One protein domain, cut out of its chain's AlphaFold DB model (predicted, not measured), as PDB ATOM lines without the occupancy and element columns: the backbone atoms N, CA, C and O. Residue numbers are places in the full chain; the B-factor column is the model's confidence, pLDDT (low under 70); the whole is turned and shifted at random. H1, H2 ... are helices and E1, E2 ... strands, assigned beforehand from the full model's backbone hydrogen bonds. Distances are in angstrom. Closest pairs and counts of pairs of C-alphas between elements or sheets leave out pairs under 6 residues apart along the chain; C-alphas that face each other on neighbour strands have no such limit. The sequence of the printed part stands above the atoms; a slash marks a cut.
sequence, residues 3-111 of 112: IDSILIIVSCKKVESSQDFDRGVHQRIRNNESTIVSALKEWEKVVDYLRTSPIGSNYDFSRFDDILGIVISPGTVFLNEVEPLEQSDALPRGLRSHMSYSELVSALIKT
ATOM      1  N   ILE A   3      18.653 -41.217 -54.270       84.56
ATOM      2  CA  ILE A   3      19.659 -42.281 -54.317       84.56
ATOM      3  C   ILE A   3      18.993 -43.445 -55.040       84.56
ATOM      4  O   ILE A   3      18.019 -43.998 -54.532       84.56
ATOM      5  N   ASP A   4      19.479 -43.759 -56.239       84.62
ATOM      6  CA  ASP A   4      18.838 -44.695 -57.165       84.62
ATOM      7  C   ASP A   4      17.349 -44.360 -57.367       84.62
ATOM      8  O   ASP A   4      17.027 -43.257 -57.807       84.62
ATOM      9  N   SER A   5      16.434 -45.272 -57.033       88.19
ATOM     10  CA  SER A   5      14.984 -45.063 -57.122       88.19
ATOM     11  C   SER A   5      14.339 -44.598 -55.811       88.19
ATOM     12  O   SER A   5      13.113 -44.540 -55.716       88.19
ATOM     13  N   ILE A   6      15.134 -44.232 -54.800       89.31
ATOM     14  CA  ILE A   6      14.646 -43.827 -53.479       89.31
ATOM     15  C   ILE A   6      14.727 -42.309 -53.306       89.31
ATOM     16  O   ILE A   6      15.786 -41.686 -53.451       89.31
ATOM     17  N   LEU A   7      13.609 -41.706 -52.897       91.81
ATOM     18  CA  LEU A   7      13.557 -40.307 -52.486       91.81
ATOM     19  C   LEU A   7      13.837 -40.169 -50.989       91.81
ATOM     20  O   LEU A   7      13.033 -40.551 -50.148       91.81
ATOM     21  N   ILE A   8      14.932 -39.507 -50.642       91.00
ATOM     22  CA  ILE A   8      15.235 -39.096 -49.272       91.00
ATOM     23  C   ILE A   8      14.707 -37.679 -49.037       91.00
ATOM     24  O   ILE A   8      15.197 -36.704 -49.630       91.00
ATOM     25  N   ILE A   9      13.739 -37.558 -48.131       93.25
ATOM     26  CA  ILE A   9      13.210 -36.290 -47.629       93.25
ATOM     27  C   ILE A   9      13.741 -36.011 -46.225       93.25
ATOM     28  O   ILE A   9      13.819 -36.890 -45.368       93.25
ATOM     29  N   VAL A  10      14.121 -34.759 -45.984       93.38
ATOM     30  CA  VAL A  10      14.854 -34.380 -44.777       93.38
ATOM     31  C   VAL A  10      14.085 -33.331 -43.984       93.38
ATOM     32  O   VAL A  10      13.705 -32.294 -44.526       93.38
ATOM     33  N   SER A  11      13.903 -33.580 -42.687       94.75
ATOM     34  CA  SER A  11      13.374 -32.613 -41.726       94.75
ATOM     35  C   SER A  11      14.511 -32.005 -40.915       94.75
ATOM     36  O   SER A  11      15.112 -32.670 -40.073       94.75
ATOM     37  N   CYS A  12      14.809 -30.730 -41.137       94.69
ATOM     38  CA  CYS A  12      15.834 -30.025 -40.372       94.69
ATOM     39  C   CYS A  12      15.244 -29.498 -39.061       94.69
ATOM     40  O   CYS A  12      14.351 -28.649 -39.077       94.69
ATOM     41  N   LYS A  13      15.757 -29.959 -37.919       93.62
ATOM     42  CA  LYS A  13      15.335 -29.496 -36.595       93.62
ATOM     43  C   LYS A  13      16.436 -28.693 -35.928       93.62
ATOM     44  O   LYS A  13      17.592 -29.105 -35.843       93.62
ATOM     45  N   LYS A  14      16.056 -27.520 -35.429       88.81
ATOM     46  CA  LYS A  14      16.912 -26.717 -34.564       88.81
ATOM     47  C   LYS A  14      16.884 -27.327 -33.165       88.81
ATOM     48  O   LYS A  14      15.810 -27.528 -32.613       88.81
ATOM     49  N   VAL A  15      18.061 -27.573 -32.604       86.69
ATOM     50  CA  VAL A  15      18.237 -28.001 -31.211       86.69
ATOM     51  C   VAL A  15      19.016 -26.940 -30.450       86.69
ATOM     52  O   VAL A  15      19.799 -26.195 -31.049       86.69
ATOM     53  N   GLU A  16      18.770 -26.821 -29.146       80.88
ATOM     54  CA  GLU A  16      19.499 -25.867 -28.316       80.88
ATOM     55  C   GLU A  16      20.942 -26.342 -28.141       80.88
ATOM     56  O   GLU A  16      21.191 -27.397 -27.554       80.88
ATOM     57  N   SER A  17      21.896 -25.542 -28.619       75.06
ATOM     58  CA  SER A  17      23.290 -25.629 -28.191       75.06
ATOM     59  C   SER A  17      23.482 -24.688 -27.006       75.06
ATOM     60  O   SER A  17      23.168 -23.498 -27.063       75.06
ATOM     61  N   SER A  18      23.932 -25.238 -25.884       83.00
ATOM     62  CA  SER A  18      24.216 -24.478 -24.669       83.00
ATOM     63  C   SER A  18      25.368 -25.134 -23.925       83.00
ATOM     64  O   SER A  18      25.538 -26.349 -24.007       83.00
ATOM     65  N   GLN A  19      26.116 -24.357 -23.138       85.44
ATOM     66  CA  GLN A  19      27.175 -24.920 -22.292       85.44
ATOM     67  C   GLN A  19      26.635 -25.988 -21.335       85.44
ATOM     68  O   GLN A  19      27.340 -26.935 -21.008       85.44
ATOM     69  N   ASP A  20      25.388 -25.849 -20.889       85.50
ATOM     70  CA  ASP A  20      24.725 -26.841 -20.049       85.50
ATOM     71  C   ASP A  20      24.524 -28.164 -20.798       85.50
ATOM     72  O   ASP A  20      24.758 -29.229 -20.233       85.50
ATOM     73  N   PHE A  21      24.131 -28.113 -22.075       83.25
ATOM     74  CA  PHE A  21      24.056 -29.304 -22.920       83.25
ATOM     75  C   PHE A  21      25.439 -29.937 -23.112       83.25
ATOM     76  O   PHE A  21      25.583 -31.135 -22.886       83.25
ATOM     77  N   ASP A  22      26.462 -29.133 -23.414       84.38
ATOM     78  CA  ASP A  22      27.838 -29.619 -23.600       84.38
ATOM     79  C   ASP A  22      28.423 -30.232 -22.314       84.38
ATOM     80  O   ASP A  22      29.224 -31.163 -22.360       84.38
ATOM     81  N   ARG A  23      27.993 -29.742 -21.145       90.00
ATOM     82  CA  ARG A  23      28.332 -30.292 -19.820       90.00
ATOM     83  C   ARG A  23      27.490 -31.507 -19.428       90.00
ATOM     84  O   ARG A  23      27.694 -32.059 -18.350       90.00
ATOM     85  N   GLY A  24      26.530 -31.902 -20.257       87.25
ATOM     86  CA  GLY A  24      25.655 -33.038 -20.001       87.25
ATOM     87  C   GLY A  24      24.598 -32.795 -18.919       87.25
ATOM     88  O   GLY A  24      24.189 -33.732 -18.233       87.25
ATOM     89  N   VAL A  25      24.135 -31.552 -18.734       91.38
ATOM     90  CA  VAL A  25      23.045 -31.235 -17.800       91.38
ATOM     91  C   VAL A  25      21.793 -32.010 -18.209       91.38
ATOM     92  O   VAL A  25      21.192 -31.745 -19.252       91.38
ATOM     93  N   HIS A  26      21.376 -32.944 -17.350       88.50
ATOM     94  CA  HIS A  26      20.318 -33.919 -17.633       88.50
ATOM     95  C   HIS A  26      19.043 -33.293 -18.221       88.50
ATOM     96  O   HIS A  26      18.512 -33.790 -19.211       88.50
ATOM     97  N   GLN A  27      18.579 -32.166 -17.666       90.50
ATOM     98  CA  GLN A  27      17.383 -31.484 -18.169       90.50
ATOM     99  C   GLN A  27      17.539 -31.019 -19.625       90.50
ATOM    100  O   GLN A  27      16.611 -31.154 -20.417       90.50
ATOM    101  N   ARG A  28      18.710 -30.489 -19.999       89.62
ATOM    102  CA  ARG A  28      18.974 -30.021 -21.369       89.62
ATOM    103  C   ARG A  28      19.072 -31.183 -22.347       89.62
ATOM    104  O   ARG A  28      18.519 -31.087 -23.438       89.62
ATOM    105  N   ILE A  29      19.697 -32.288 -21.934       89.12
ATOM    106  CA  ILE A  29      19.729 -33.523 -22.727       89.12
ATOM    107  C   ILE A  29      18.301 -34.002 -23.009       89.12
ATOM    108  O   ILE A  29      17.942 -34.181 -24.168       89.12
ATOM    109  N   ARG A  30      17.470 -34.137 -21.967       90.44
ATOM    110  CA  ARG A  30      16.074 -34.591 -22.084       90.44
ATOM    111  C   ARG A  30      15.224 -33.684 -22.971       90.44
ATOM    112  O   ARG A  30      14.404 -34.179 -23.737       90.44
ATOM    113  N   ASN A  31      15.421 -32.369 -22.893       90.25
ATOM    114  CA  ASN A  31      14.694 -31.422 -23.739       90.25
ATOM    115  C   ASN A  31      15.056 -31.600 -25.225       90.25
ATOM    116  O   ASN A  31      14.165 -31.660 -26.077       90.25
ATOM    117  N   ASN A  32      16.352 -31.719 -25.537       90.69
ATOM    118  CA  ASN A  32      16.809 -31.957 -26.908       90.69
ATOM    119  C   ASN A  32      16.355 -33.338 -27.415       90.69
ATOM    120  O   ASN A  32      15.859 -33.433 -28.535       90.69
ATOM    121  N   GLU A  33      16.426 -34.375 -26.578       91.12
ATOM    122  CA  GLU A  33      15.899 -35.712 -26.877       91.12
ATOM    123  C   GLU A  33      14.404 -35.656 -27.213       91.12
ATOM    124  O   GLU A  33      13.997 -36.079 -28.293       91.12
ATOM    125  N   SER A  34      13.585 -35.060 -26.341       91.25
ATOM    126  CA  SER A  34      12.142 -34.934 -26.565       91.25
ATOM    127  C   SER A  34      11.816 -34.172 -27.850       91.25
ATOM    128  O   SER A  34      10.846 -34.511 -28.525       91.25
ATOM    129  N   THR A  35      12.609 -33.157 -28.198       91.94
ATOM    130  CA  THR A  35      12.434 -32.395 -29.443       91.94
ATOM    131  C   THR A  35      12.633 -33.288 -30.665       91.94
ATOM    132  O   THR A  35      11.830 -33.254 -31.596       91.94
ATOM    133  N   ILE A  36      13.684 -34.109 -30.656       92.25
ATOM    134  CA  ILE A  36      13.988 -35.018 -31.763       92.25
ATOM    135  C   ILE A  36      12.995 -36.182 -31.827       92.25
ATOM    136  O   ILE A  36      12.522 -36.503 -32.910       92.25
ATOM    137  N   VAL A  37      12.607 -36.773 -30.697       91.31
ATOM    138  CA  VAL A  37      11.624 -37.870 -30.674       91.31
ATOM    139  C   VAL A  37      10.263 -37.412 -31.204       91.31
ATOM    140  O   VAL A  37       9.646 -38.114 -32.004       91.31
ATOM    141  N   SER A  38       9.798 -36.223 -30.813       91.94
ATOM    142  CA  SER A  38       8.568 -35.655 -31.377       91.94
ATOM    143  C   SER A  38       8.703 -35.398 -32.877       91.94
ATOM    144  O   SER A  38       7.804 -35.744 -33.641       91.94
ATOM    145  N   ALA A  39       9.848 -34.868 -33.316       92.94
ATOM    146  CA  ALA A  39      10.132 -34.654 -34.729       92.94
ATOM    147  C   ALA A  39      10.121 -35.952 -35.547       92.94
ATOM    148  O   ALA A  39       9.594 -35.946 -36.654       92.94
ATOM    149  N   LEU A  40      10.678 -37.043 -35.014       91.62
ATOM    150  CA  LEU A  40      10.679 -38.356 -35.661       91.62
ATOM    151  C   LEU A  40       9.249 -38.856 -35.885       91.62
ATOM    152  O   LEU A  40       8.888 -39.161 -37.016       91.62
ATOM    153  N   LYS A  41       8.408 -38.823 -34.844       91.50
ATOM    154  CA  LYS A  41       6.997 -39.249 -34.919       91.50
ATOM    155  C   LYS A  41       6.157 -38.398 -35.868       91.50
ATOM    156  O   LYS A  41       5.230 -38.887 -36.506       91.50
ATOM    157  N   GLU A  42       6.416 -37.094 -35.920       93.88
ATOM    158  CA  GLU A  42       5.757 -36.209 -36.884       93.88
ATOM    159  C   GLU A  42       6.196 -36.525 -38.311       93.88
ATOM    160  O   GLU A  42       5.367 -36.554 -39.218       93.88
ATOM    161  N   TRP A  43       7.493 -36.756 -38.511       94.56
ATOM    162  CA  TRP A  43       8.056 -36.981 -39.833       94.56
ATOM    163  C   TRP A  43       7.669 -38.335 -40.414       94.56
ATOM    164  O   TRP A  43       7.364 -38.409 -41.597       94.56
ATOM    165  N   GLU A  44       7.591 -39.369 -39.581       92.06
ATOM    166  CA  GLU A  44       7.059 -40.683 -39.946       92.06
ATOM    167  C   GLU A  44       5.659 -40.566 -40.564       92.06
ATOM    168  O   GLU A  44       5.442 -41.006 -41.687       92.06
ATOM    169  N   LYS A  45       4.745 -39.822 -39.925       94.31
ATOM    170  CA  LYS A  45       3.397 -39.577 -40.471       94.31
ATOM    171  C   LYS A  45       3.419 -38.875 -41.827       94.31
ATOM    172  O   LYS A  45       2.565 -39.139 -42.671       94.31
ATOM    173  N   VAL A  46       4.359 -37.949 -42.027       94.75
ATOM    174  CA  VAL A  46       4.534 -37.264 -43.316       94.75
ATOM    175  C   VAL A  46       5.019 -38.252 -44.376       94.75
ATOM    176  O   VAL A  46       4.479 -38.261 -45.478       94.75
ATOM    177  N   VAL A  47       5.997 -39.098 -44.049       93.44
ATOM    178  CA  VAL A  47       6.517 -40.130 -44.957       93.44
ATOM    179  C   VAL A  47       5.425 -41.129 -45.325       93.44
ATOM    180  O   VAL A  47       5.224 -41.381 -46.508       93.44
ATOM    181  N   ASP A  48       4.673 -41.637 -44.352       94.00
ATOM    182  CA  ASP A  48       3.587 -42.594 -44.589       94.00
ATOM    183  C   ASP A  48       2.489 -42.004 -45.477       94.00
ATOM    184  O   ASP A  48       1.985 -42.654 -46.399       94.00
ATOM    185  N   TYR A  49       2.148 -40.734 -45.251       95.19
ATOM    186  CA  TYR A  49       1.221 -40.019 -46.119       95.19
ATOM    187  C   TYR A  49       1.759 -39.917 -47.552       95.19
ATOM    188  O   TYR A  49       1.041 -40.218 -48.502       95.19
ATOM    189  N   LEU A  50       3.028 -39.545 -47.725       95.06
ATOM    190  CA  LEU A  50       3.631 -39.411 -49.052       95.06
ATOM    191  C   LEU A  50       3.799 -40.757 -49.768       95.06
ATOM    192  O   LEU A  50       3.630 -40.811 -50.982       95.06
ATOM    193  N   ARG A  51       4.068 -41.843 -49.039       93.69
ATOM    194  CA  ARG A  51       4.117 -43.208 -49.586       93.69
ATOM    195  C   ARG A  51       2.751 -43.676 -50.085       93.69
ATOM    196  O   ARG A  51       2.658 -44.320 -51.122       93.69
ATOM    197  N   THR A  52       1.683 -43.344 -49.360       95.31
ATOM    198  CA  THR A  52       0.309 -43.738 -49.723       95.31
ATOM    199  C   THR A  52      -0.353 -42.789 -50.723       95.31
ATOM    200  O   THR A  52      -1.287 -43.182 -51.416       95.31
ATOM    201  N   SER A  53       0.113 -41.542 -50.815       95.88
ATOM    202  CA  SER A  53      -0.383 -40.501 -51.725       95.88
ATOM    203  C   SER A  53       0.785 -39.738 -52.377       95.88
ATOM    204  O   SER A  53       1.009 -38.561 -52.065       95.88
ATOM    205  N   PRO A  54       1.535 -40.382 -53.297       94.44
ATOM    206  CA  PRO A  54       2.759 -39.818 -53.874       94.44
ATOM    207  C   PRO A  54       2.507 -38.687 -54.877       94.44
ATOM    208  O   PRO A  54       3.437 -37.968 -55.231       94.44
ATOM    209  N   ILE A  55       1.264 -38.505 -55.329       97.06
ATOM    210  CA  ILE A  55       0.865 -37.438 -56.248       97.06
ATOM    211  C   ILE A  55      -0.063 -36.484 -55.500       97.06
ATOM    212  O   ILE A  55      -1.129 -36.881 -55.028       97.06
ATOM    213  N   GLY A  56       0.347 -35.223 -55.402       94.25
ATOM    214  CA  GLY A  56      -0.419 -34.141 -54.796       94.25
ATOM    215  C   GLY A  56      -0.685 -33.006 -55.779       94.25
ATOM    216  O   GLY A  56      -0.386 -33.081 -56.968       94.25
ATOM    217  N   SER A  57      -1.237 -31.904 -55.274       94.69
ATOM    218  CA  SER A  57      -1.516 -30.715 -56.091       94.69
ATOM    219  C   SER A  57      -0.254 -29.964 -56.527       94.69
ATOM    220  O   SER A  57      -0.284 -29.240 -57.520       94.69
ATOM    221  N   ASN A  58       0.843 -30.109 -55.782       94.81
ATOM    222  CA  ASN A  58       2.100 -29.387 -55.984       94.81
ATOM    223  C   ASN A  58       3.346 -30.289 -55.946       94.81
ATOM    224  O   ASN A  58       4.462 -29.773 -55.888       94.81
ATOM    225  N   TYR A  59       3.175 -31.610 -55.953       94.50
ATOM    226  CA  TYR A  59       4.275 -32.572 -55.971       94.50
ATOM    227  C   TYR A  59       3.872 -33.851 -56.712       94.50
ATOM    228  O   TYR A  59       2.705 -34.234 -56.715       94.50
ATOM    229  N   ASP A  60       4.860 -34.512 -57.312       95.81
ATOM    230  CA  ASP A  60       4.729 -35.836 -57.916       95.81
ATOM    231  C   ASP A  60       5.981 -36.657 -57.578       95.81
ATOM    232  O   ASP A  60       7.089 -36.374 -58.044       95.81
ATOM    233  N   PHE A  61       5.797 -37.646 -56.708       95.50
ATOM    234  CA  PHE A  61       6.817 -38.591 -56.266       95.50
ATOM    235  C   PHE A  61       6.594 -39.994 -56.839       95.50
ATOM    236  O   PHE A  61       7.269 -40.928 -56.422       95.50
ATOM    237  N   SER A  62       5.696 -40.154 -57.819       93.69
ATOM    238  CA  SER A  62       5.373 -41.460 -58.414       93.69
ATOM    239  C   SER A  62       6.544 -42.125 -59.145       93.69
ATOM    240  O   SER A  62       6.503 -43.324 -59.396       93.69
ATOM    241  N   ARG A  63       7.595 -41.360 -59.474       94.19
ATOM    242  CA  ARG A  63       8.820 -41.875 -60.105       94.19
ATOM    243  C   ARG A  63       9.756 -42.627 -59.155       94.19
ATOM    244  O   ARG A  63      10.744 -43.174 -59.631       94.19
ATOM    245  N   PHE A  64       9.507 -42.571 -57.849       92.88
ATOM    246  CA  PHE A  64      10.341 -43.208 -56.834       92.88
ATOM    247  C   PHE A  64       9.678 -44.487 -56.329       92.88
ATOM    248  O   PHE A  64       8.473 -44.501 -56.084       92.88
ATOM    249  N   ASP A  65      10.477 -45.531 -56.132       91.25
ATOM    250  CA  ASP A  65      10.006 -46.822 -55.622       91.25
ATOM    251  C   ASP A  65       9.722 -46.758 -54.115       91.25
ATOM    252  O   ASP A  65       8.847 -47.459 -53.610       91.25
ATOM    253  N   ASP A  66      10.456 -45.904 -53.395       89.88
ATOM    254  CA  ASP A  66      10.258 -45.655 -51.968       89.88
ATOM    255  C   ASP A  66      10.623 -44.210 -51.590       89.88
ATOM    256  O   ASP A  66      11.383 -43.513 -52.273       89.88
ATOM    257  N   ILE A  67      10.077 -43.763 -50.462       91.06
ATOM    258  CA  ILE A  67      10.337 -42.468 -49.842       91.06
ATOM    259  C   ILE A  67      10.840 -42.708 -48.422       91.06
ATOM    260  O   ILE A  67      10.159 -43.326 -47.611       91.06
ATOM    261  N   LEU A  68      11.999 -42.151 -48.086       89.00
ATOM    262  CA  LEU A  68      12.589 -42.247 -46.756       89.00
ATOM    263  C   LEU A  68      12.676 -40.888 -46.087       89.00
ATOM    264  O   LEU A  68      13.174 -39.918 -46.662       89.00
ATOM    265  N   GLY A  69      12.240 -40.836 -44.833       90.56
ATOM    266  CA  GLY A  69      12.343 -39.647 -44.003       90.56
ATOM    267  C   GLY A  69      13.534 -39.694 -43.063       90.56
ATOM    268  O   GLY A  69      13.666 -40.622 -42.275       90.56
ATOM    269  N   ILE A  70      14.352 -38.645 -43.087       91.56
ATOM    270  CA  ILE A  70      15.440 -38.448 -42.124       91.56
ATOM    271  C   ILE A  70      15.210 -37.143 -41.366       91.56
ATOM    272  O   ILE A  70      14.955 -36.100 -41.966       91.56
ATOM    273  N   VAL A  71      15.345 -37.171 -40.044       93.31
ATOM    274  CA  VAL A  71      15.411 -35.967 -39.214       93.31
ATOM    275  C   VAL A  71      16.875 -35.607 -38.991       93.31
ATOM    276  O   VAL A  71      17.657 -36.442 -38.545       93.31
ATOM    277  N   ILE A  72      17.253 -34.356 -39.262       94.25
ATOM    278  CA  ILE A  72      18.614 -33.879 -39.007       94.25
ATOM    279  C   ILE A  72      18.682 -32.746 -38.000       94.25
ATOM    280  O   ILE A  72      17.786 -31.903 -37.924       94.25
ATOM    281  N   SER A  73      19.797 -32.688 -37.278       93.31
ATOM    282  CA  SER A  73      20.158 -31.579 -36.390       93.31
ATOM    283  C   SER A  73      21.533 -30.987 -36.740       93.31
ATOM    284  O   SER A  73      22.385 -31.686 -37.293       93.31
ATOM    285  N   PRO A  74      21.798 -29.705 -36.406       89.56
ATOM    286  CA  PRO A  74      23.104 -29.077 -36.632       89.56
ATOM    287  C   PRO A  74      24.287 -29.797 -35.968       89.56
ATOM    288  O   PRO A  74      25.408 -29.698 -36.454       89.56
ATOM    289  N   GLY A  75      24.041 -30.519 -34.872       86.44
ATOM    290  CA  GLY A  75      25.036 -31.324 -34.166       86.44
ATOM    291  C   GLY A  75      24.432 -32.615 -33.624       86.44
ATOM    292  O   GLY A  75      23.222 -32.837 -33.738       86.44
ATOM    293  N   THR A  76      25.279 -33.471 -33.058       86.75
ATOM    294  CA  THR A  76      24.865 -34.748 -32.466       86.75
ATOM    295  C   THR A  76      24.019 -34.505 -31.221       86.75
ATOM    296  O   THR A  76      24.356 -33.684 -30.368       86.75
ATOM    297  N   VAL A  77      22.911 -35.235 -31.118       87.31
ATOM    298  CA  VAL A  77      22.001 -35.194 -29.974       87.31
ATOM    299  C   VAL A  77      21.976 -36.579 -29.356       87.31
ATOM    300  O   VAL A  77      21.886 -37.574 -30.069       87.31
ATOM    301  N   PHE A  78      22.075 -36.640 -28.034       85.81
ATOM    302  CA  PHE A  78      21.894 -37.894 -27.319       85.81
ATOM    303  C   PHE A  78      20.418 -38.312 -27.355       85.81
ATOM    304  O   PHE A  78      19.539 -37.504 -27.053       85.81
ATOM    305  N   LEU A  79      20.172 -39.577 -27.683       84.00
ATOM    306  CA  LEU A  79      18.858 -40.211 -27.712       84.00
ATOM    307  C   LEU A  79      18.972 -41.552 -26.984       84.00
ATOM    308  O   LEU A  79      19.880 -42.324 -27.293       84.00
ATOM    309  N   ASN A  80      18.087 -41.832 -26.021       79.50
ATOM    310  CA  ASN A  80      18.090 -43.124 -25.324       79.50
ATOM    311  C   ASN A  80      17.680 -44.268 -26.253       79.50
ATOM    312  O   ASN A  80      18.219 -45.365 -26.153       79.50
ATOM    313  N   GLU A  81      16.737 -44.003 -27.155       68.31
ATOM    314  CA  GLU A  81      16.205 -44.980 -28.094       68.31
ATOM    315  C   GLU A  81      16.081 -44.309 -29.461       68.31
ATOM    316  O   GLU A  81      15.379 -43.310 -29.623       68.31
ATOM    317  N   VAL A  82      16.808 -44.839 -30.441       63.22
ATOM    318  CA  VAL A  82      16.644 -44.471 -31.846       63.22
ATOM    319  C   VAL A  82      16.210 -45.725 -32.560       63.22
ATOM    320  O   VAL A  82      17.000 -46.664 -32.681       63.22
ATOM    321  N   GLU A  83      14.967 -45.743 -33.024       62.47
ATOM    322  CA  GLU A  83      14.549 -46.801 -33.928       62.47
ATOM    323  C   GLU A  83      15.397 -46.703 -35.202       62.47
ATOM    324  O   GLU A  83      15.535 -45.611 -35.778       62.47
ATOM    325  N   PRO A  84      16.047 -47.802 -35.620       62.22
ATOM    326  CA  PRO A  84      16.720 -47.823 -36.905       62.22
ATOM    327  C   PRO A  84      15.691 -47.507 -37.996       62.22
ATOM    328  O   PRO A  84      14.541 -47.919 -37.900       62.22
ATOM    329  N   LEU A  85      16.107 -46.787 -39.044       64.06
ATOM    330  CA  LEU A  85      15.311 -46.783 -40.274       64.06
ATOM    331  C   LEU A  85      15.132 -48.236 -40.697       64.06
ATOM    332  O   LEU A  85      16.117 -48.981 -40.668       64.06
ATOM    333  N   GLU A  86      13.918 -48.625 -41.089       61.34
ATOM    334  CA  GLU A  86      13.732 -49.892 -41.785       61.34
ATOM    335  C   GLU A  86      14.682 -49.897 -42.985       61.34
ATOM    336  O   GLU A  86      14.585 -49.072 -43.896       61.34
ATOM    337  N   GLN A  87      15.713 -50.736 -42.896       54.91
ATOM    338  CA  GLN A  87      16.792 -50.741 -43.866       54.91
ATOM    339  C   GLN A  87      16.270 -51.420 -45.125       54.91
ATOM    340  O   GLN A  87      16.086 -52.633 -45.148       54.91
ATOM    341  N   SER A  88      16.053 -50.633 -46.174       55.31
ATOM    342  CA  SER A  88      16.060 -51.167 -47.530       55.31
ATOM    343  C   SER A  88      17.501 -51.534 -47.893       55.31
ATOM    344  O   SER A  88      18.419 -50.747 -47.642       55.31
ATOM    345  N   ASP A  89      17.708 -52.705 -48.501       57.09
ATOM    346  CA  ASP A  89      19.021 -53.167 -48.985       57.09
ATOM    347  C   ASP A  89      19.667 -52.188 -49.986       57.09
ATOM    348  O   ASP A  89      20.880 -52.218 -50.195       57.09
ATOM    349  N   ALA A  90      18.867 -51.297 -50.579       58.31
ATOM    350  CA  ALA A  90      19.310 -50.250 -51.493       58.31
ATOM    351  C   ALA A  90      19.895 -49.007 -50.790       58.31
ATOM    352  O   ALA A  90      20.360 -48.087 -51.460       58.31
ATOM    353  N   LEU A  91      19.887 -48.934 -49.453       65.19
ATOM    354  CA  LEU A  91      20.386 -47.754 -48.748       65.19
ATOM    355  C   LEU A  91      21.884 -47.812 -48.443       65.19
ATOM    356  O   LEU A  91      22.391 -48.844 -47.991       65.19
ATOM    357  N   PRO A  92      22.598 -46.672 -48.556       66.50
ATOM    358  CA  PRO A  92      23.946 -46.549 -48.025       66.50
ATOM    359  C   PRO A  92      23.990 -46.979 -46.557       66.50
ATOM    360  O   PRO A  92      23.230 -46.492 -45.710       66.50
ATOM    361  N   ARG A  93      24.915 -47.891 -46.238       68.38
ATOM    362  CA  ARG A  93      25.107 -48.369 -44.865       68.38
ATOM    363  C   ARG A  93      25.382 -47.185 -43.939       68.38
ATOM    364  O   ARG A  93      26.338 -46.441 -44.138       68.38
ATOM    365  N   GLY A  94      24.578 -47.059 -42.884       75.88
ATOM    366  CA  GLY A  94      24.768 -46.051 -41.838       75.88
ATOM    367  C   GLY A  94      23.763 -44.899 -41.839       75.88
ATOM    368  O   GLY A  94      23.853 -44.057 -40.945       75.88
ATOM    369  N   LEU A  95      22.794 -44.871 -42.761       83.06
ATOM    370  CA  LEU A  95      21.634 -43.986 -42.622       83.06
ATOM    371  C   LEU A  95      20.795 -44.377 -41.396       83.06
ATOM    372  O   LEU A  95      20.587 -45.554 -41.101       83.06
ATOM    373  N   ARG A  96      20.340 -43.362 -40.660       85.56
ATOM    374  CA  ARG A  96      19.539 -43.484 -39.433       85.56
ATOM    375  C   ARG A  96      18.368 -42.512 -39.493       85.56
ATOM    376  O   ARG A  96      18.449 -41.497 -40.181       85.56
ATOM    377  N   SER A  97      17.303 -42.821 -38.758       87.50
ATOM    378  CA  SER A  97      16.075 -42.013 -38.700       87.50
ATOM    379  C   SER A  97      16.359 -40.605 -38.172       87.50
ATOM    380  O   SER A  97      15.791 -39.627 -38.658       87.50
ATOM    381  N   HIS A  98      17.321 -40.496 -37.251       91.50
ATOM    382  CA  HIS A  98      17.962 -39.249 -36.850       91.50
ATOM    383  C   HIS A  98      19.483 -39.306 -37.018       91.50
ATOM    384  O   HIS A  98      20.116 -40.327 -36.745       91.50
ATOM    385  N   MET A  99      20.062 -38.188 -37.454       90.62
ATOM    386  CA  MET A  99      21.509 -37.971 -37.499       90.62
ATOM    387  C   MET A  99      21.847 -36.479 -37.507       90.62
ATOM    388  O   MET A  99      21.041 -35.631 -37.885       90.62
ATOM    389  N   SER A 100      23.059 -36.121 -37.105       91.50
ATOM    390  CA  SER A 100      23.573 -34.776 -37.357       91.50
ATOM    391  C   SER A 100      23.841 -34.554 -38.850       91.50
ATOM    392  O   SER A 100      24.025 -35.494 -39.625       91.50
ATOM    393  N   TYR A 101      23.910 -33.291 -39.266       90.62
ATOM    394  CA  TYR A 101      24.255 -32.948 -40.648       90.62
ATOM    395  C   TYR A 101      25.605 -33.545 -41.093       90.62
ATOM    396  O   TYR A 101      25.711 -34.076 -42.197       90.62
ATOM    397  N   SER A 102      26.629 -33.508 -40.235       89.19
ATOM    398  CA  SER A 102      27.952 -34.072 -40.540       89.19
ATOM    399  C   SER A 102      27.926 -35.597 -40.686       89.19
ATOM    400  O   SER A 102      28.632 -36.142 -41.540       89.19
ATOM    401  N   GLU A 103      27.101 -36.292 -39.900       89.31
ATOM    402  CA  GLU A 103      26.881 -37.736 -40.030       89.31
ATOM    403  C   GLU A 103      26.163 -38.083 -41.335       89.31
ATOM    404  O   GLU A 103      26.600 -39.005 -42.021       89.31
ATOM    405  N   LEU A 104      25.135 -37.315 -41.724       89.00
ATOM    406  CA  LEU A 104      24.447 -37.499 -43.005       89.00
ATOM    407  C   LEU A 104      25.423 -37.353 -44.175       89.00
ATOM    408  O   LEU A 104      25.523 -38.246 -45.010       89.00
ATOM    409  N   VAL A 105      26.194 -36.264 -44.213       88.38
ATOM    410  CA  VAL A 105      27.201 -36.043 -45.264       88.38
ATOM    411  C   VAL A 105      28.211 -37.194 -45.302       88.38
ATOM    412  O   VAL A 105      28.534 -37.704 -46.372       88.38
ATOM    413  N   SER A 106      28.664 -37.660 -44.137       87.06
ATOM    414  CA  SER A 106      29.602 -38.785 -44.048       87.06
ATOM    415  C   SER A 106      29.008 -40.104 -44.553       87.06
ATOM    416  O   SER A 106      29.728 -40.892 -45.161       87.06
ATOM    417  N   ALA A 107      27.721 -40.357 -44.301       83.62
ATOM    418  CA  ALA A 107      27.022 -41.551 -44.771       83.62
ATOM    419  C   ALA A 107      26.834 -41.543 -46.298       83.62
ATOM    420  O   ALA A 107      26.961 -42.586 -46.934       83.62
ATOM    421  N   LEU A 108      26.602 -40.366 -46.884       80.62
ATOM    422  CA  LEU A 108      26.417 -40.192 -48.329       80.62
ATOM    423  C   LEU A 108      27.726 -40.257 -49.128       80.62
ATOM    424  O   LEU A 108      27.713 -40.654 -50.282       80.62
ATOM    425  N   ILE A 109      28.857 -39.856 -48.541       76.94
ATOM    426  CA  ILE A 109      30.165 -39.893 -49.227       76.94
ATOM    427  C   ILE A 109      30.771 -41.305 -49.219       76.94
ATOM    428  O   ILE A 109      31.569 -41.642 -50.086       76.94
ATOM    429  N   LYS A 110      30.427 -42.140 -48.232       62.00
ATOM    430  CA  LYS A 110      31.006 -43.485 -48.049       62.00
ATOM    431  C   LYS A 110      30.334 -44.578 -48.889       62.00
ATOM    432  O   LYS A 110      30.553 -45.760 -48.626       62.00
ATOM    433  N   THR A 111      29.518 -44.207 -49.867       53.44
ATOM    434  CA  THR A 111      28.947 -45.153 -50.828       53.44
ATOM    435  C   THR A 111      30.039 -45.514 -51.853       53.44
ATOM    436  O   THR A 111      30.634 -44.590 -52.406       53.44
TER     437      THR A 111
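What this domain is: This is residues 3 to 111 of the 112 residues of an uncharacterized protein of Brevibacterium sp. S22 (UniProt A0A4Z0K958). A small parallel sheet, E1 E2 E3, has long H2 along one face and short H3 standing up from the other: three layers. H2 runs past the sheet to tiny H1. The 109 printed residues, mixed in class, run E1 H1 H2 E2 E3 H3, only just compact, close to loose: radius of gyration of the C-alphas 15.2 A, spans 46 by 32 by 22 A.

How they stand to each other: Inner strand E2, residues 66 to 73, is parallel to E1, residues 6 to 12 (N 9 to O 68, 2.8 A), and E3, residues 98 to 100 (N 99 to O 71, 3.2 A), within hydrogen-bond range. H2, residues 26 to 52, is 9.1 A over the sheet; its closest C-alphas to E2 are Val 47 and Gly 69, 5.9 A. H3, residues 101 to 109, lies over E3 on the opposite face. H1, residues 19 to 22, only just touches H2, only at the corner, with 3 pairs of C-alphas within 8 A. E1, H1 H2, E2 form a strand-helix-strand unit, parallel strands joined through helices, with a right-handed crossover. O i to N i+4 pairs are within range throughout H3 and in 22 of 23 in H2; H1 is too short.

Where its parts are: E1 begins at C-alpha 6 (14.646, -43.827, -53.479); H3 ends at C-alpha 109 (30.165, -39.893, -49.227). H2 spans 39.1 A.

The domain as a whole: The printed part has no cut. Links H2 to E2 and E2 to E3 are long. Residues 81 to 93 and 110 to 111 have pLDDT under 70.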